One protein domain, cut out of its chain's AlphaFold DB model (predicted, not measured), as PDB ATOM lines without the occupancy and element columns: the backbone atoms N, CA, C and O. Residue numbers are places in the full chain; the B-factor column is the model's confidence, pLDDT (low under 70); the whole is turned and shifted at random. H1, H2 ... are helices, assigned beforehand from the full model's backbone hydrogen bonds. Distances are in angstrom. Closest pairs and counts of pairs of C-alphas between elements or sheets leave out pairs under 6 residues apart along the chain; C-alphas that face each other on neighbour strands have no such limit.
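This is residues 2 to 131 of the 523 residues of the protein "Cleavage stimulation factor subunit 3" of Metschnikowia aff. pulcherrima (UniProt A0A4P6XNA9). From H3, the longest helix, a flat zigzag row of helices spreads both ways: H2 and H1 to one side, H4 to the other, where H4, H5 and H6 make a three-helix up-and-down bundle, each running against the one before. The 130 printed residues hold six named helices, H1 to H6, and no named strand: all helix. The whole is compact, with a radius of gyration of the C-alphas of 15.6 A and spans of 48 by 41 by 16 A.

H3, residues 58 to 75, forms a hairpin with H2, residues 34 to 50; their closest C-alphas, Glu 49 and Leu 65, are 6.4 A apart. H4, residues 80 to 93, is the hub and touches H3, H5, residues 99 to 112, and H6, residues 117 to 129. Every O i to N i+4 pair is within hydrogen-bond range except in H4, 9 of 10.

H3 measures 26.0 A. H1, residues 2 to 14, begins at C-alpha (9.919, 66.663, -0.403); H6 ends at (43.560, 39.849, 0.058).

The printed part has no cut; residues 15 to 33 make a long link. Residues 95 to 96 have pLDDT under 70.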
ATOM      1  N   GLU A   2       8.538  67.114  -0.133       80.00
ATOM      2  CA  GLU A   2       9.919  66.663  -0.403       80.00
ATOM      3  C   GLU A   2      10.028  65.496  -1.398       80.00
ATOM      4  O   GLU A   2      10.793  65.586  -2.351       80.00
ATOM      5  N   ALA A   3       9.193  64.457  -1.278       83.12
ATOM      6  CA  ALA A   3       9.195  63.340  -2.234       83.12
ATOM      7  C   ALA A   3       8.860  63.765  -3.678       83.12
ATOM      8  O   ALA A   3       9.394  63.205  -4.631       83.12
ATOM      9  N   ARG A   4       7.989  64.772  -3.852       86.00
ATOM     10  CA  ARG A   4       7.668  65.318  -5.181       86.00
ATOM     11  C   ARG A   4       8.845  66.117  -5.734       86.00
ATOM     12  O   ARG A   4       9.192  65.920  -6.889       86.00
ATOM     13  N   SER A   5       9.478  66.939  -4.894       87.25
ATOM     14  CA  SER A   5      10.677  67.705  -5.258       87.25
ATOM     15  C   SER A   5      11.828  66.794  -5.683       87.25
ATOM     16  O   SER A   5      12.429  67.017  -6.729       87.25
ATOM     17  N   TRP A   6      12.093  65.735  -4.912       89.38
ATOM     18  CA  TRP A   6      13.113  64.746  -5.251       89.38
ATOM     19  C   TRP A   6      12.790  64.030  -6.567       89.38
ATOM     20  O   TRP A   6      13.669  63.853  -7.401       89.38
ATOM     21  N   ASN A   7      11.522  63.669  -6.799       89.06
ATOM     22  CA  ASN A   7      11.118  63.040  -8.056       89.06
ATOM     23  C   ASN A   7      11.323  63.977  -9.262       89.06
ATOM     24  O   ASN A   7      11.783  63.540 -10.311       89.06
ATOM     25  N   THR A   8      11.042  65.275  -9.118       89.31
ATOM     26  CA  THR A   8      11.340  66.272 -10.160       89.31
ATOM     27  C   THR A   8      12.841  66.369 -10.433       89.31
ATOM     28  O   THR A   8      13.250  66.361 -11.591       89.31
ATOM     29  N   GLU A   9      13.674  66.402  -9.390       89.69
ATOM     30  CA  GLU A   9      15.132  66.398  -9.542       89.69
ATOM     31  C   GLU A   9      15.625  65.117 -10.230       89.69
ATOM     32  O   GLU A   9      16.426  65.183 -11.159       89.69
ATOM     33  N   TRP A  10      15.081  63.959  -9.854       91.69
ATOM     34  CA  TRP A  10      15.373  62.679 -10.491       91.69
ATOM     35  C   TRP A  10      15.010  62.671 -11.982       91.69
ATOM     36  O   TRP A  10      15.814  62.239 -12.811       91.69
ATOM     37  N   HIS A  11      13.839  63.198 -12.351       90.56
ATOM     38  CA  HIS A  11      13.432  63.347 -13.751       90.56
ATOM     39  C   HIS A  11      14.365  64.282 -14.536       90.56
ATOM     40  O   HIS A  11      14.701  63.975 -15.680       90.56
ATOM     41  N   ASN A  12      14.832  65.369 -13.917       90.19
ATOM     42  CA  ASN A  12      15.783  66.298 -14.532       90.19
ATOM     43  C   ASN A  12      17.158  65.647 -14.736       90.19
ATOM     44  O   ASN A  12      17.759  65.771 -15.792       90.19
ATOM     45  N   VAL A  13      17.655  64.914 -13.741       89.00
ATOM     46  CA  VAL A  13      18.959  64.234 -13.796       89.00
ATOM     47  C   VAL A  13      18.955  63.101 -14.826       89.00
ATOM     48  O   VAL A  13      19.944  62.888 -15.530       89.00
ATOM     49  N   THR A  14      17.833  62.389 -14.937       87.06
ATOM     50  CA  THR A  14      17.674  61.283 -15.886       87.06
ATOM     51  C   THR A  14      17.166  61.711 -17.262       87.06
ATOM     52  O   THR A  14      17.081  60.861 -18.143       87.06
ATOM     53  N   ASN A  15      16.822  62.990 -17.468       83.06
ATOM     54  CA  ASN A  15      16.257  63.544 -18.710       83.06
ATOM     55  C   ASN A  15      15.105  62.714 -19.320       83.06
ATOM     56  O   ASN A  15      14.896  62.737 -20.532       83.06
ATOM     57  N   ASN A  16      14.384  61.922 -18.514       78.94
ATOM     58  CA  ASN A  16      13.441  60.890 -18.977       78.94
ATOM     59  C   ASN A  16      13.999  59.909 -20.032       78.94
ATOM     60  O   ASN A  16      13.233  59.206 -20.689       78.94
ATOM     61  N   SER A  17      15.321  59.818 -20.181       84.50
ATOM     62  CA  SER A  17      15.980  58.956 -21.162       84.50
ATOM     63  C   SER A  17      16.337  57.581 -20.596       84.50
ATOM     64  O   SER A  17      16.812  56.720 -21.338       84.50
ATOM     65  N   LEU A  18      16.078  57.346 -19.302       86.56
ATOM     66  CA  LEU A  18      16.323  56.067 -18.641       86.56
ATOM     67  C   LEU A  18      15.395  54.967 -19.184       86.56
ATOM     68  O   LEU A  18      14.194  54.923 -18.897       86.56
ATOM     69  N   ARG A  19      15.972  54.015 -19.916       83.31
ATOM     70  CA  ARG A  19      15.269  52.855 -20.464       83.31
ATOM     71  C   ARG A  19      15.211  51.742 -19.421       83.31
ATOM     72  O   ARG A  19      16.214  51.136 -19.067       83.31
ATOM     73  N   ARG A  20      13.997  51.427 -18.956       79.12
ATOM     74  CA  ARG A  20      13.741  50.342 -17.982       79.12
ATOM     75  C   ARG A  20      13.541  48.961 -18.614       79.12
ATOM     76  O   ARG A  20      13.333  47.987 -17.898       79.12
ATOM     77  N   LYS A  21      13.547  48.885 -19.944       82.44
ATOM     78  CA  LYS A  21      13.546  47.653 -20.736       82.44
ATOM     79  C   LYS A  21      14.531  47.867 -21.875       82.44
ATOM     80  O   LYS A  21      14.309  48.738 -22.713       82.44
ATOM     81  N   LEU A  22      15.622  47.120 -21.857       81.25
ATOM     82  CA  LEU A  22      16.689  47.201 -22.843       81.25
ATOM     83  C   LEU A  22      17.119  45.775 -23.179       81.25
ATOM     84  O   LEU A  22      17.174  44.937 -22.282       81.25
ATOM     85  N   VAL A  23      17.398  45.500 -24.455       80.00
ATOM     86  CA  VAL A  23      18.130  44.283 -24.817       80.00
ATOM     87  C   VAL A  23      19.590  44.558 -24.481       80.00
ATOM     88  O   VAL A  23      20.159  45.493 -25.046       80.00
ATOM     89  N   PRO A  24      20.180  43.832 -23.527       74.12
ATOM     90  CA  PRO A  24      21.528  44.135 -23.103       74.12
ATOM     91  C   PRO A  24      22.516  43.693 -24.186       74.12
ATOM     92  O   PRO A  24      22.477  42.550 -24.636       74.12
ATOM     93  N   TYR A  25      23.416  44.592 -24.576       80.00
ATOM     94  CA  TYR A  25      24.586  44.269 -25.394       80.00
ATOM     95  C   TYR A  25      25.855  44.672 -24.640       80.00
ATOM     96  O   TYR A  25      25.794  45.377 -23.635       80.00
ATOM     97  N   SER A  26      27.004  44.183 -25.096       81.75
ATOM     98  CA  SER A  26      28.299  44.668 -24.616       81.75
ATOM     99  C   SER A  26      28.584  46.054 -25.213       81.75
ATOM    100  O   SER A  26      28.217  46.264 -26.374       81.75
ATOM    101  N   PRO A  27      29.284  46.958 -24.498       82.06
ATOM    102  CA  PRO A  27      29.742  48.236 -25.052       82.06
ATOM    103  C   PRO A  27      30.498  48.087 -26.380       82.06
ATOM    104  O   PRO A  27      30.333  48.894 -27.286       82.06
ATOM    105  N   LEU A  28      31.247  46.990 -26.554       80.50
ATOM    106  CA  LEU A  28      31.995  46.700 -27.785       80.50
ATOM    107  C   LEU A  28      31.106  46.521 -29.027       80.50
ATOM    108  O   LEU A  28      31.570  46.677 -30.153       80.50
ATOM    109  N   ASN A  29      29.835  46.169 -28.829       79.06
ATOM    110  CA  ASN A  29      28.883  45.890 -29.902       79.06
ATOM    111  C   ASN A  29      27.834  47.002 -30.063       79.06
ATOM    112  O   ASN A  29      26.879  46.832 -30.828       79.06
ATOM    113  N   ASP A  30      27.984  48.127 -29.359       79.31
ATOM    114  CA  ASP A  30      27.032  49.227 -29.426       79.31
ATOM    115  C   ASP A  30      27.291  50.127 -30.638       79.31
ATOM    116  O   ASP A  30      28.081  51.062 -30.613       79.31
ATOM    117  N   LYS A  31      26.577  49.857 -31.730       75.31
ATOM    118  CA  LYS A  31      26.656  50.675 -32.951       75.31
ATOM    119  C   LYS A  31      25.944  52.024 -32.831       75.31
ATOM    120  O   LYS A  31      26.060  52.852 -33.728       75.31
ATOM    121  N   THR A  32      25.137  52.209 -31.789       79.12
ATOM    122  CA  THR A  32      24.177  53.315 -31.669       79.12
ATOM    123  C   THR A  32      24.440  54.217 -30.465       79.12
ATOM    124  O   THR A  32      23.645  55.123 -30.227       79.12
ATOM    125  N   ASN A  33      25.522  53.969 -29.716       82.69
ATOM    126  CA  ASN A  33      25.896  54.631 -28.457       82.69
ATOM    127  C   ASN A  33      24.783  54.644 -27.389       82.69
ATOM    128  O   ASN A  33      24.805  55.433 -26.446       82.69
ATOM    129  N   VAL A  34      23.792  53.757 -27.516       84.75
ATOM    130  CA  VAL A  34      22.654  53.684 -26.599       84.75
ATOM    131  C   VAL A  34      23.110  53.240 -25.212       84.75
ATOM    132  O   VAL A  34      22.575  53.719 -24.219       84.75
ATOM    133  N   ILE A  35      24.066  52.321 -25.126       85.69
ATOM    134  CA  ILE A  35      24.607  51.798 -23.873       85.69
ATOM    135  C   ILE A  35      25.385  52.881 -23.153       85.69
ATOM    136  O   ILE A  35      25.101  53.112 -21.983       85.69
ATOM    137  N   ASP A  36      26.293  53.567 -23.840       86.38
ATOM    138  CA  ASP A  36      27.086  54.643 -23.240       86.38
ATOM    139  C   ASP A  36      26.182  55.765 -22.716       86.38
ATOM    140  O   ASP A  36      26.315  56.207 -21.567       86.38
ATOM    141  N   ASP A  37      25.164  56.138 -23.496       88.50
ATOM    142  CA  ASP A  37      24.135  57.078 -23.062       88.50
ATOM    143  C   ASP A  37      23.412  56.571 -21.809       88.50
ATOM    144  O   ASP A  37      23.277  57.310 -20.829       88.50
ATOM    145  N   GLN A  38      22.969  55.307 -21.792       90.56
ATOM    146  CA  GLN A  38      22.300  54.729 -20.624       90.56
ATOM    147  C   GLN A  38      23.218  54.679 -19.399       90.56
ATOM    148  O   GLN A  38      22.778  55.040 -18.309       90.56
ATOM    149  N   VAL A  39      24.479  54.275 -19.553       91.06
ATOM    150  CA  VAL A  39      25.481  54.233 -18.479       91.06
ATOM    151  C   VAL A  39      25.658  55.624 -17.869       91.06
ATOM    152  O   VAL A  39      25.578  55.769 -16.647       91.06
ATOM    153  N   SER A  40      25.772  56.665 -18.701       91.31
ATOM    154  CA  SER A  40      25.880  58.047 -18.226       91.31
ATOM    155  C   SER A  40      24.661  58.477 -17.397       91.31
ATOM    156  O   SER A  40      24.803  59.122 -16.356       91.31
ATOM    157  N   VAL A  41      23.455  58.068 -17.804       92.56
ATOM    158  CA  VAL A  41      22.203  58.359 -17.094       92.56
ATOM    159  C   VAL A  41      22.148  57.616 -15.756       92.56
ATOM    160  O   VAL A  41      21.746  58.203 -14.746       92.56
ATOM    161  N   TRP A  42      22.590  56.356 -15.711       93.31
ATOM    162  CA  TRP A  42      22.703  55.596 -14.464       93.31
ATOM    163  C   TRP A  42      23.696  56.234 -13.491       93.31
ATOM    164  O   TRP A  42      23.385  56.331 -12.304       93.31
ATOM    165  N   TYR A  43      24.842  56.727 -13.967       92.88
ATOM    166  CA  TYR A  43      25.807  57.433 -13.118       92.88
ATOM    167  C   TYR A  43      25.260  58.734 -12.564       92.88
ATOM    168  O   TYR A  43      25.351  58.960 -11.360       92.88
ATOM    169  N   ARG A  44      24.579  59.525 -13.392       94.12
ATOM    170  CA  ARG A  44      23.883  60.726 -12.925       94.12
ATOM    171  C   ARG A  44      22.873  60.407 -11.819       94.12
ATOM    172  O   ARG A  44      22.814  61.133 -10.828       94.12
ATOM    173  N   TRP A  45      22.116  59.312 -11.942       94.25
ATOM    174  CA  TRP A  45      21.205  58.876 -10.878       94.25
ATOM    175  C   TRP A  45      21.966  58.436  -9.617       94.25
ATOM    176  O   TRP A  45      21.630  58.877  -8.522       94.25
ATOM    177  N   ILE A  46      23.022  57.633  -9.742       94.25
ATOM    178  CA  ILE A  46      23.847  57.221  -8.596       94.25
ATOM    179  C   ILE A  46      24.437  58.441  -7.870       94.25
ATOM    180  O   ILE A  46      24.401  58.500  -6.642       94.25
ATOM    181  N   ASP A  47      24.939  59.430  -8.605       93.88
ATOM    182  CA  ASP A  47      25.514  60.646  -8.029       93.88
ATOM    183  C   ASP A  47      24.456  61.518  -7.350       93.88
ATOM    184  O   ASP A  47      24.718  62.084  -6.289       93.88
ATOM    185  N   LEU A  48      23.240  61.581  -7.901       93.44
ATOM    186  CA  LEU A  48      22.101  62.212  -7.233       93.44
ATOM    187  C   LEU A  48      21.793  61.533  -5.894       93.44
ATOM    188  O   LEU A  48      21.591  62.213  -4.890       93.44
ATOM    189  N   GLU A  49      21.772  60.202  -5.861       93.38
ATOM    190  CA  GLU A  49      21.499  59.451  -4.634       93.38
ATOM    191  C   GLU A  49      22.606  59.670  -3.597       93.38
ATOM    192  O   GLU A  49      22.306  59.917  -2.432       93.38
ATOM    193  N   LYS A  50      23.881  59.709  -4.013       92.38
ATOM    194  CA  LYS A  50      25.022  60.000  -3.123       92.38
ATOM    195  C   LYS A  50      24.953  61.375  -2.459       92.38
ATOM    196  O   LYS A  50      25.427  61.507  -1.334       92.38
ATOM    197  N   LYS A  51      24.359  62.387  -3.108       93.00
ATOM    198  CA  LYS A  51      24.158  63.719  -2.497       93.00
ATOM    199  C   LYS A  51      23.255  63.673  -1.264       93.00
ATOM    200  O   LYS A  51      23.311  64.583  -0.445       93.00
ATOM    201  N   ASN A  52      22.445  62.620  -1.121       91.44
ATOM    202  CA  ASN A  52      21.546  62.412   0.009       91.44
ATOM    203  C   ASN A  52      20.640  63.628   0.291       91.44
ATOM    204  O   ASN A  52      20.464  64.043   1.436       91.44
ATOM    205  N   ASN A  53      20.019  64.191  -0.753       88.62
ATOM    206  CA  ASN A  53      19.095  65.330  -0.619       88.62
ATOM    207  C   ASN A  53      17.888  65.018   0.289       88.62
ATOM    208  O   ASN A  53      17.267  65.925   0.837       88.62
ATOM    209  N   LEU A  54      17.578  63.730   0.472       88.19
ATOM    210  CA  LEU A  54      16.539  63.223   1.368       88.19
ATOM    211  C   LEU A  54      16.975  63.155   2.845       88.19
ATOM    212  O   LEU A  54      16.160  62.793   3.686       88.19
ATOM    213  N   LYS A  55      18.236  63.493   3.163       90.19
ATOM    214  CA  LYS A  55      18.817  63.476   4.520       90.19
ATOM    215  C   LYS A  55      18.561  62.157   5.262       90.19
ATOM    216  O   LYS A  55      18.269  62.149   6.456       90.19
ATOM    217  N   LEU A  56      18.662  61.047   4.535       91.56
ATOM    218  CA  LEU A  56      18.450  59.704   5.065       91.56
ATOM    219  C   LEU A  56      19.568  59.322   6.030       91.56
ATOM    220  O   LEU A  56      20.704  59.799   5.904       91.56
ATOM    221  N   GLN A  57      19.254  58.406   6.944       93.31
ATOM    222  CA  GLN A  57      20.264  57.789   7.796       93.31
ATOM    223  C   GLN A  57      21.269  56.996   6.943       93.31
ATOM    224  O   GLN A  57      20.892  56.474   5.887       93.31
ATOM    225  N   PRO A  58      22.533  56.840   7.386       89.12
ATOM    226  CA  PRO A  58      23.568  56.179   6.591       89.12
ATOM    227  C   PRO A  58      23.155  54.794   6.076       89.12
ATOM    228  O   PRO A  58      23.338  54.503   4.899       89.12
ATOM    229  N   GLN A  59      22.516  53.971   6.913       89.12
ATOM    230  CA  GLN A  59      22.063  52.629   6.529       89.12
ATOM    231  C   GLN A  59      20.984  52.651   5.430       89.12
ATOM    232  O   GLN A  59      20.991  51.830   4.514       89.12
ATOM    233  N   GLU A  60      20.048  53.597   5.497       91.25
ATOM    234  CA  GLU A  60      18.957  53.725   4.525       91.25
ATOM    235  C   GLU A  60      19.463  54.257   3.183       91.25
ATOM    236  O   GLU A  60      19.074  53.754   2.126       91.25
ATOM    237  N   LEU A  61      20.381  55.228   3.224       91.75
ATOM    238  CA  LEU A  61      21.079  55.732   2.045       91.75
ATOM    239  C   LEU A  61      21.845  54.606   1.338       91.75
ATOM    240  O   LEU A  61      21.778  54.479   0.115       91.75
ATOM    241  N   GLN A  62      22.531  53.759   2.107       89.69
ATOM    242  CA  GLN A  62      23.247  52.599   1.583       89.69
ATOM    243  C   GLN A  62      22.307  51.612   0.886       89.69
ATOM    244  O   GLN A  62      22.577  51.234  -0.253       89.69
ATOM    245  N   ASN A  63      21.184  51.249   1.513       92.00
ATOM    246  CA  ASN A  63      20.187  50.350   0.918       92.00
ATOM    247  C   ASN A  63      19.624  50.911  -0.396       92.00
ATOM    248  O   ASN A  63      19.378  50.175  -1.355       92.00
ATOM    249  N   ARG A  64      19.425  52.230  -0.450       94.38
ATOM    250  CA  ARG A  64      18.897  52.922  -1.623       94.38
ATOM    251  C   ARG A  64      19.904  52.962  -2.772       94.38
ATOM    252  O   ARG A  64      19.542  52.665  -3.906       94.38
ATOM    253  N   LEU A  65      21.172  53.243  -2.482       94.19
ATOM    254  CA  LEU A  65      22.255  53.154  -3.463       94.19
ATOM    255  C   LEU A  65      22.454  51.714  -3.958       94.19
ATOM    256  O   LEU A  65      22.563  51.491  -5.162       94.19
ATOM    257  N   GLU A  66      22.422  50.725  -3.059       93.62
ATOM    258  CA  GLU A  66      22.501  49.305  -3.415       93.62
ATOM    259  C   GLU A  66      21.353  48.892  -4.350       93.62
ATOM    260  O   GLU A  66      21.576  48.193  -5.339       93.62
ATOM    261  N   TYR A  67      20.132  49.374  -4.095       94.81
ATOM    262  CA  TYR A  67      18.992  49.164  -4.989       94.81
ATOM    263  C   TYR A  67      19.258  49.701  -6.402       94.81
ATOM    264  O   TYR A  67      18.980  49.009  -7.383       94.81
ATOM    265  N   VAL A  68      19.804  50.914  -6.516       94.81
ATOM    266  CA  VAL A  68      20.093  51.545  -7.813       94.81
ATOM    267  C   VAL A  68      21.157  50.749  -8.562       94.81
ATOM    268  O   VAL A  68      20.962  50.446  -9.737       94.81
ATOM    269  N   TYR A  69      22.226  50.329  -7.879       95.38
ATOM    270  CA  TYR A  69      23.255  49.479  -8.475       95.38
ATOM    271  C   TYR A  69      22.701  48.133  -8.950       95.38
ATOM    272  O   TYR A  69      22.928  47.774 -10.102       95.38
ATOM    273  N   LYS A  70      21.914  47.427  -8.124       94.38
ATOM    274  CA  LYS A  70      21.262  46.162  -8.515       94.38
ATOM    275  C   LYS A  70      20.356  46.337  -9.731       94.38
ATOM    276  O   LYS A  70      20.311  45.481 -10.612       94.38
ATOM    277  N   ARG A  71      19.620  47.450  -9.802       93.25
ATOM    278  CA  ARG A  71      18.796  47.772 -10.972       93.25
ATOM    279  C   ARG A  71      19.649  48.017 -12.207       93.25
ATOM    280  O   ARG A  71      19.331  47.473 -13.262       93.25
ATOM    281  N   ALA A  72      20.729  48.775 -12.068       93.06
ATOM    282  CA  ALA A  72      21.615  49.083 -13.173       93.06
ATOM    283  C   ALA A  72      22.302  47.821 -13.720       93.06
ATOM    284  O   ALA A  72      22.228  47.577 -14.919       93.06
ATOM    285  N   THR A  73      22.864  46.961 -12.863       93.00
ATOM    286  CA  THR A  73      23.497  45.701 -13.295       93.00
ATOM    287  C   THR A  73      22.494  44.699 -13.868       93.00
ATOM    288  O   THR A  73      22.840  43.947 -14.770       93.00
ATOM    289  N   SER A  74      21.228  44.721 -13.431       90.81
ATOM    290  CA  SER A  74      20.178  43.884 -14.038       90.81
ATOM    291  C   SER A  74      19.796  44.312 -15.461       90.81
ATOM    292  O   SER A  74      19.407  43.477 -16.272       90.81
ATOM    293  N   LEU A  75      19.889  45.611 -15.764       91.31
ATOM    294  CA  LEU A  75      19.541  46.180 -17.072       91.31
ATOM    295  C   LEU A  75      20.742  46.267 -18.016       91.31
ATOM    296  O   LEU A  75      20.571  46.202 -19.231       91.31
ATOM    297  N   LEU A  76      21.942  46.388 -17.453       91.69
ATOM    298  CA  LEU A  76      23.223  46.452 -18.147       91.69
ATOM    299  C   LEU A  76      24.165  45.323 -17.671       91.69
ATOM    300  O   LEU A  76      25.279  45.600 -17.220       91.69
ATOM    301  N   PRO A  77      23.751  44.041 -17.759       92.31
ATOM    302  CA  PRO A  77      24.533  42.906 -17.272       92.31
ATOM    303  C   PRO A  77      25.872  42.742 -17.993       92.31
ATOM    304  O   PRO A  77      26.825  42.263 -17.385       92.31
ATOM    305  N   PHE A  78      25.974  43.173 -19.255       93.38
ATOM    306  CA  PHE A  78      27.184  43.040 -20.072       93.38
ATOM    307  C   PHE A  78      28.106  44.272 -20.038       93.38
ATOM    308  O   PHE A  78      28.930  44.456 -20.934       93.38
ATOM    309  N   VAL A  79      27.937  45.152 -19.042       93.56
ATOM    310  CA  VAL A  79      28.769  46.349 -18.843       93.56
ATOM    311  C   VAL A  79      29.641  46.158 -17.597       93.56
ATOM    312  O   VAL A  79      29.182  46.420 -16.481       93.56
ATOM    313  N   PRO A  80      30.910  45.728 -17.753       94.38
ATOM    314  CA  PRO A  80      31.813  45.479 -16.632       94.38
ATOM    315  C   PRO A  80      31.998  46.661 -15.679       94.38
ATOM    316  O   PRO A  80      32.097  46.468 -14.469       94.38
ATOM    317  N   GLU A  81      31.997  47.891 -16.198       94.44
ATOM    318  CA  GLU A  81      32.183  49.098 -15.386       94.44
ATOM    319  C   GLU A  81      31.112  49.236 -14.289       94.44
ATOM    320  O   GLU A  81      31.412  49.615 -13.154       94.44
ATOM    321  N   MET A  82      29.860  48.873 -14.594       93.62
ATOM    322  CA  MET A  82      28.756  48.931 -13.632       93.62
ATOM    323  C   MET A  82      28.967  47.964 -12.466       93.62
ATOM    324  O   MET A  82      28.780  48.346 -11.309       93.62
ATOM    325  N   TRP A  83      29.397  46.736 -12.764       96.06
ATOM    326  CA  TRP A  83      29.727  45.730 -11.757       96.06
ATOM    327  C   TRP A  83      30.919  46.165 -10.905       96.06
ATOM    328  O   TRP A  83      30.838  46.119  -9.677       96.06
ATOM    329  N   PHE A  84      31.980  46.677 -11.537       96.00
ATOM    330  CA  PHE A  84      33.173  47.148 -10.837       96.00
ATOM    331  C   PHE A  84      32.837  48.236  -9.816       96.00
ATOM    332  O   PHE A  84      33.214  48.145  -8.644       96.00
ATOM    333  N   ARG A  85      32.077  49.255 -10.241       94.69
ATOM    334  CA  ARG A  85      31.657  50.362  -9.372       94.69
ATOM    335  C   ARG A  85      30.716  49.900  -8.265       94.69
ATOM    336  O   ARG A  85      30.806  50.424  -7.156       94.69
ATOM    337  N   TYR A  86      29.842  48.934  -8.543       94.69
ATOM    338  CA  TYR A  86      28.970  48.365  -7.522       94.69
ATOM    339  C   TYR A  86      29.783  47.655  -6.428       94.69
ATOM    340  O   TYR A  86      29.581  47.910  -5.241       94.69
ATOM    341  N   VAL A  87      30.771  46.846  -6.814       94.19
ATOM    342  CA  VAL A  87      31.678  46.183  -5.867       94.19
ATOM    343  C   VAL A  87      32.491  47.203  -5.066       94.19
ATOM    344  O   VAL A  87      32.566  47.096  -3.846       94.19
ATOM    345  N   GLN A  88      33.042  48.237  -5.713       92.81
ATOM    346  CA  GLN A  88      33.763  49.313  -5.016       92.81
ATOM    347  C   GLN A  88      32.891  49.998  -3.958       92.81
ATOM    348  O   GLN A  88      33.334  50.227  -2.832       92.81
ATOM    349  N   PHE A  89      31.630  50.274  -4.290       92.00
ATOM    350  CA  PHE A  89      30.666  50.833  -3.349       92.00
ATOM    351  C   PHE A  89      30.411  49.906  -2.149       92.00
ATOM    352  O   PHE A  89      30.385  50.379  -1.013       92.00
ATOM    353  N   LEU A  90      30.265  48.595  -2.367       90.69
ATOM    354  CA  LEU A  90      30.081  47.630  -1.277       90.69
ATOM    355  C   LEU A  90      31.311  47.546  -0.362       90.69
ATOM    356  O   LEU A  90      31.156  47.466   0.858       90.69
ATOM    357  N   LEU A  91      32.517  47.612  -0.933       89.94
ATOM    358  CA  LEU A  91      33.770  47.582  -0.176       89.94
ATOM    359  C   LEU A  91      33.939  48.827   0.703       89.94
ATOM    360  O   LEU A  91      34.340  48.687   1.852       89.94
ATOM    361  N   GLN A  92      33.579  50.017   0.214       87.69
ATOM    362  CA  GLN A  92      33.677  51.269   0.982       87.69
ATOM    363  C   GLN A  92      32.817  51.284   2.255       87.69
ATOM    364  O   GLN A  92      33.144  51.987   3.206       87.69
ATOM    365  N   GLN A  93      31.710  50.538   2.284       75.88
ATOM    366  CA  GLN A  93      30.787  50.555   3.423       75.88
ATOM    367  C   GLN A  93      31.286  49.759   4.623       75.88
ATOM    368  O   GLN A  93      31.060  50.175   5.752       75.88
ATOM    369  N   ASN A  94      31.875  48.588   4.376       72.94
ATOM    370  CA  ASN A  94      32.394  47.677   5.394       72.94
ATOM    371  C   ASN A  94      33.374  46.716   4.717       72.94
ATOM    372  O   ASN A  94      32.986  45.634   4.263       72.94
ATOM    373  N   HIS A  95      34.636  47.144   4.653       66.62
ATOM    374  CA  HIS A  95      35.686  46.510   3.859       66.62
ATOM    375  C   HIS A  95      35.884  45.022   4.128       66.62
ATOM    376  O   HIS A  95      36.350  44.355   3.215       66.62
ATOM    377  N   ASP A  96      35.548  44.508   5.314       69.44
ATOM    378  CA  ASP A  96      35.896  43.141   5.729       69.44
ATOM    379  C   ASP A  96      34.686  42.202   5.687       69.44
ATOM    380  O   ASP A  96      34.763  41.107   5.135       69.44
ATOM    381  N   ALA A  97      33.526  42.654   6.172       77.69
ATOM    382  CA  ALA A  97      32.326  41.822   6.271       77.69
ATOM    383  C   ALA A  97      31.665  41.513   4.913       77.69
ATOM    384  O   ALA A  97      31.000  40.489   4.772       77.69
ATOM    385  N   LYS A  98      31.829  42.385   3.905       81.75
ATOM    386  CA  LYS A  98      31.179  42.234   2.587       81.75
ATOM    387  C   LYS A  98      32.072  41.608   1.508       81.75
ATOM    388  O   LYS A  98      31.607  41.444   0.381       81.75
ATOM    389  N   ARG A  99      33.323  41.229   1.809       86.12
ATOM    390  CA  ARG A  99      34.269  40.713   0.793       86.12
ATOM    391  C   ARG A  99      33.799  39.418   0.142       86.12
ATOM    392  O   ARG A  99      33.816  39.334  -1.080       86.12
ATOM    393  N   GLY A 100      33.323  38.455   0.935       88.81
ATOM    394  CA  GLY A 100      32.792  37.188   0.418       88.81
ATOM    395  C   GLY A 100      31.647  37.407  -0.573       88.81
ATOM    396  O   GLY A 100      31.714  36.937  -1.705       88.81
ATOM    397  N   ALA A 101      30.668  38.237  -0.199       89.88
ATOM    398  CA  ALA A 101      29.559  38.608  -1.079       89.88
ATOM    399  C   ALA A 101      30.022  39.355  -2.346       89.88
ATOM    400  O   ALA A 101      29.451  39.168  -3.416       89.88
ATOM    401  N   CYS A 102      31.071  40.184  -2.259       93.25
ATOM    402  CA  CYS A 102      31.657  40.842  -3.432       93.25
ATOM    403  C   CYS A 102      32.321  39.839  -4.388       93.25
ATOM    404  O   CYS A 102      32.218  40.000  -5.600       93.25
ATOM    405  N   ILE A 103      32.991  38.811  -3.859       93.62
ATOM    406  CA  ILE A 103      33.617  37.755  -4.669       93.62
ATOM    407  C   ILE A 103      32.549  36.934  -5.401       93.62
ATOM    408  O   ILE A 103      32.731  36.652  -6.586       93.62
ATOM    409  N   GLU A 104      31.444  36.594  -4.729       92.88
ATOM    410  CA  GLU A 104      30.292  35.909  -5.340       92.88
ATOM    411  C   GLU A 104      29.648  36.769  -6.434       92.88
ATOM    412  O   GLU A 104      29.481  36.325  -7.570       92.88
ATOM    413  N   LEU A 105      29.404  38.047  -6.138       94.31
ATOM    414  CA  LEU A 105      28.873  39.002  -7.107       94.31
ATOM    415  C   LEU A 105      29.773  39.131  -8.350       94.31
ATOM    416  O   LEU A 105      29.275  39.226  -9.471       94.31
ATOM    417  N   LEU A 106      31.096  39.122  -8.166       95.38
ATOM    418  CA  LEU A 106      32.054  39.127  -9.272       95.38
ATOM    419  C   LEU A 106      32.070  37.808 -10.042       95.38
ATOM    420  O   LEU A 106      32.239  37.839 -11.259       95.38
ATOM    421  N   SER A 107      31.867  36.663  -9.379       94.56
ATOM    422  CA  SER A 107      31.732  35.389 -10.091       94.56
ATOM    423  C   SER A 107      30.502  35.377 -10.998       94.56
ATOM    424  O   SER A 107      30.628  34.998 -12.160       94.56
ATOM    425  N   ASP A 108      29.366  35.906 -10.533       93.62
ATOM    426  CA  ASP A 108      28.164  36.062 -11.359       93.62
ATOM    427  C   ASP A 108      28.417  37.016 -12.535       93.62
ATOM    428  O   ASP A 108      28.049  36.739 -13.680       93.62
ATOM    429  N   ALA A 109      29.104  38.133 -12.275       94.88
ATOM    430  CA  ALA A 109      29.442  39.112 -13.301       94.88
ATOM    431  C   ALA A 109      30.378  38.540 -14.380       94.88
ATOM    432  O   ALA A 109      30.217  38.874 -15.555       94.88
ATOM    433  N   LEU A 110      31.325  37.672 -14.008       95.38
ATOM    434  CA  LEU A 110      32.266  37.025 -14.928       95.38
ATOM    435  C   LEU A 110      31.635  35.894 -15.742       95.38
ATOM    436  O   LEU A 110      32.055  35.680 -16.875       95.38
ATOM    437  N   ILE A 111      30.597  35.221 -15.233       93.81
ATOM    438  CA  ILE A 111      29.795  34.294 -16.049       93.81
ATOM    439  C   ILE A 111      29.157  35.048 -17.226       93.81
ATOM    440  O   ILE A 111      29.119  34.546 -18.347       93.81
ATOM    441  N   LEU A 112      28.684  36.274 -16.981       93.00
ATOM    442  CA  LEU A 112      28.084  37.137 -18.001       93.00
ATOM    443  C   LEU A 112      29.132  37.849 -18.873       93.00
ATOM    444  O   LEU A 112      28.865  38.129 -20.039       93.00
ATOM    445  N   ASN A 113      30.306  38.152 -18.314       93.88
ATOM    446  CA  ASN A 113      31.384  38.909 -18.956       93.88
ATOM    447  C   ASN A 113      32.726  38.156 -18.882       93.88
ATOM    448  O   ASN A 113      33.660  38.637 -18.232       93.88
ATOM    449  N   PRO A 114      32.860  37.000 -19.553       92.62
ATOM    450  CA  PRO A 114      34.031  36.129 -19.406       92.62
ATOM    451  C   PRO A 114      35.331  36.742 -19.952       92.62
ATOM    452  O   PRO A 114      36.417  36.351 -19.540       92.62
ATOM    453  N   GLU A 115      35.233  37.720 -20.855       92.81
ATOM    454  CA  GLU A 115      36.380  38.421 -21.454       92.81
ATOM    455  C   GLU A 115      36.802  39.681 -20.669       92.81
ATOM    456  O   GLU A 115      37.639  40.460 -21.126       92.81
ATOM    457  N   SER A 116      36.197  39.948 -19.507       94.88
ATOM    458  CA  SER A 116      36.422  41.203 -18.792       94.88
ATOM    459  C   SER A 116      37.717  41.207 -17.980       94.88
ATOM    460  O   SER A 116      37.746  40.754 -16.837       94.88
ATOM    461  N   TYR A 117      38.753  41.863 -18.508       95.25
ATOM    462  CA  TYR A 117      39.986  42.153 -17.762       95.25
ATOM    463  C   TYR A 117      39.710  42.869 -16.436       95.25
ATOM    464  O   TYR A 117      40.240  42.486 -15.397       95.25
ATOM    465  N   LEU A 118      38.844  43.889 -16.467       96.19
ATOM    466  CA  LEU A 118      38.531  44.729 -15.310       96.19
ATOM    467  C   LEU A 118      37.999  43.905 -14.130       96.19
ATOM    468  O   LEU A 118      38.478  44.051 -13.006       96.19
ATOM    469  N   LEU A 119      37.021  43.034 -14.390       96.44
ATOM    470  CA  LEU A 119      36.400  42.218 -13.350       96.44
ATOM    471  C   LEU A 119      37.315  41.082 -12.903       96.44
ATOM    472  O   LEU A 119      37.384  40.810 -11.706       96.44
ATOM    473  N   THR A 120      38.058  40.462 -13.825       97.31
ATOM    474  CA  THR A 120      39.044  39.432 -13.478       97.31
ATOM    475  C   THR A 120      40.120  39.997 -12.554       97.31
ATOM    476  O   THR A 120      40.418  39.386 -11.530       97.31
ATOM    477  N   PHE A 121      40.670  41.176 -12.865       96.94
ATOM    478  CA  PHE A 121      41.702  41.806 -12.038       96.94
ATOM    479  C   PHE A 121      41.147  42.209 -10.670       96.94
ATOM    480  O   PHE A 121      41.760  41.890  -9.653       96.94
ATOM    481  N   GLN A 122      39.953  42.809 -10.623       96.44
ATOM    482  CA  GLN A 122      39.309  43.163  -9.357       96.44
ATOM    483  C   GLN A 122      39.029  41.928  -8.486       96.44
ATOM    484  O   GLN A 122      39.271  41.955  -7.280       96.44
ATOM    485  N   GLN A 123      38.531  40.835  -9.075       95.75
ATOM    486  CA  GLN A 123      38.264  39.606  -8.331       95.75
ATOM    487  C   GLN A 123      39.560  38.974  -7.820       95.75
ATOM    488  O   GLN A 123      39.612  38.540  -6.669       95.75
ATOM    489  N   ALA A 124      40.610  38.954  -8.643       95.94
ATOM    490  CA  ALA A 124      41.898  38.407  -8.248       95.94
ATOM    491  C   ALA A 124      42.537  39.197  -7.095       95.94
ATOM    492  O   ALA A 124      43.041  38.576  -6.163       95.94
ATOM    493  N   GLU A 125      42.456  40.531  -7.100       94.31
ATOM    494  CA  GLU A 125      42.917  41.364  -5.980       94.31
ATOM    495  C   GLU A 125      42.152  41.063  -4.684       94.31
ATOM    496  O   GLU A 125      42.753  40.952  -3.615       94.31
ATOM    497  N   LEU A 126      40.828  40.885  -4.758       93.25
ATOM    498  CA  LEU A 126      40.029  40.520  -3.585       93.25
ATOM    499  C   LEU A 126      40.383  39.127  -3.057       93.25
ATOM    500  O   LEU A 126      40.545  38.955  -1.852       93.25
ATOM    501  N   LEU A 127      40.550  38.145  -3.943       94.25
ATOM    502  CA  LEU A 127      40.951  36.788  -3.567       94.25
ATOM    503  C   LEU A 127      42.369  36.739  -2.990       94.25
ATOM    504  O   LEU A 127      42.626  35.976  -2.060       94.25
ATOM    505  N   GLU A 128      43.283  37.562  -3.503       93.19
ATOM    506  CA  GLU A 128      44.631  37.700  -2.958       93.19
ATOM    507  C   GLU A 128      44.609  38.279  -1.539       93.19
ATOM    508  O   GLU A 128      45.309  37.772  -0.663       93.19
ATOM    509  N   ARG A 129      43.761  39.286  -1.287       90.69
ATOM    510  CA  ARG A 129      43.560  39.849   0.058       90.69
ATOM    511  C   ARG A 129      42.966  38.848   1.047       90.69
ATOM    512  O   ARG A 129      43.265  38.937   2.231       90.69
ATOM    513  N   GLU A 130      42.165  37.899   0.570       90.69
ATOM    514  CA  GLU A 130      41.640  36.774   1.362       90.69
ATOM    515  C   GLU A 130      42.637  35.608   1.491       90.69
ATOM    516  O   GLU A 130      42.288  34.543   1.997       90.69
ATOM    517  N   HIS A 131      43.875  35.768   1.005       91.06
ATOM    518  CA  HIS A 131      44.898  34.718   0.946       91.06
ATOM    519  C   HIS A 131      44.472  33.463   0.155       91.06
ATOM    520  O   HIS A 131      45.094  32.403   0.246       91.06
TER     521      HIS A 131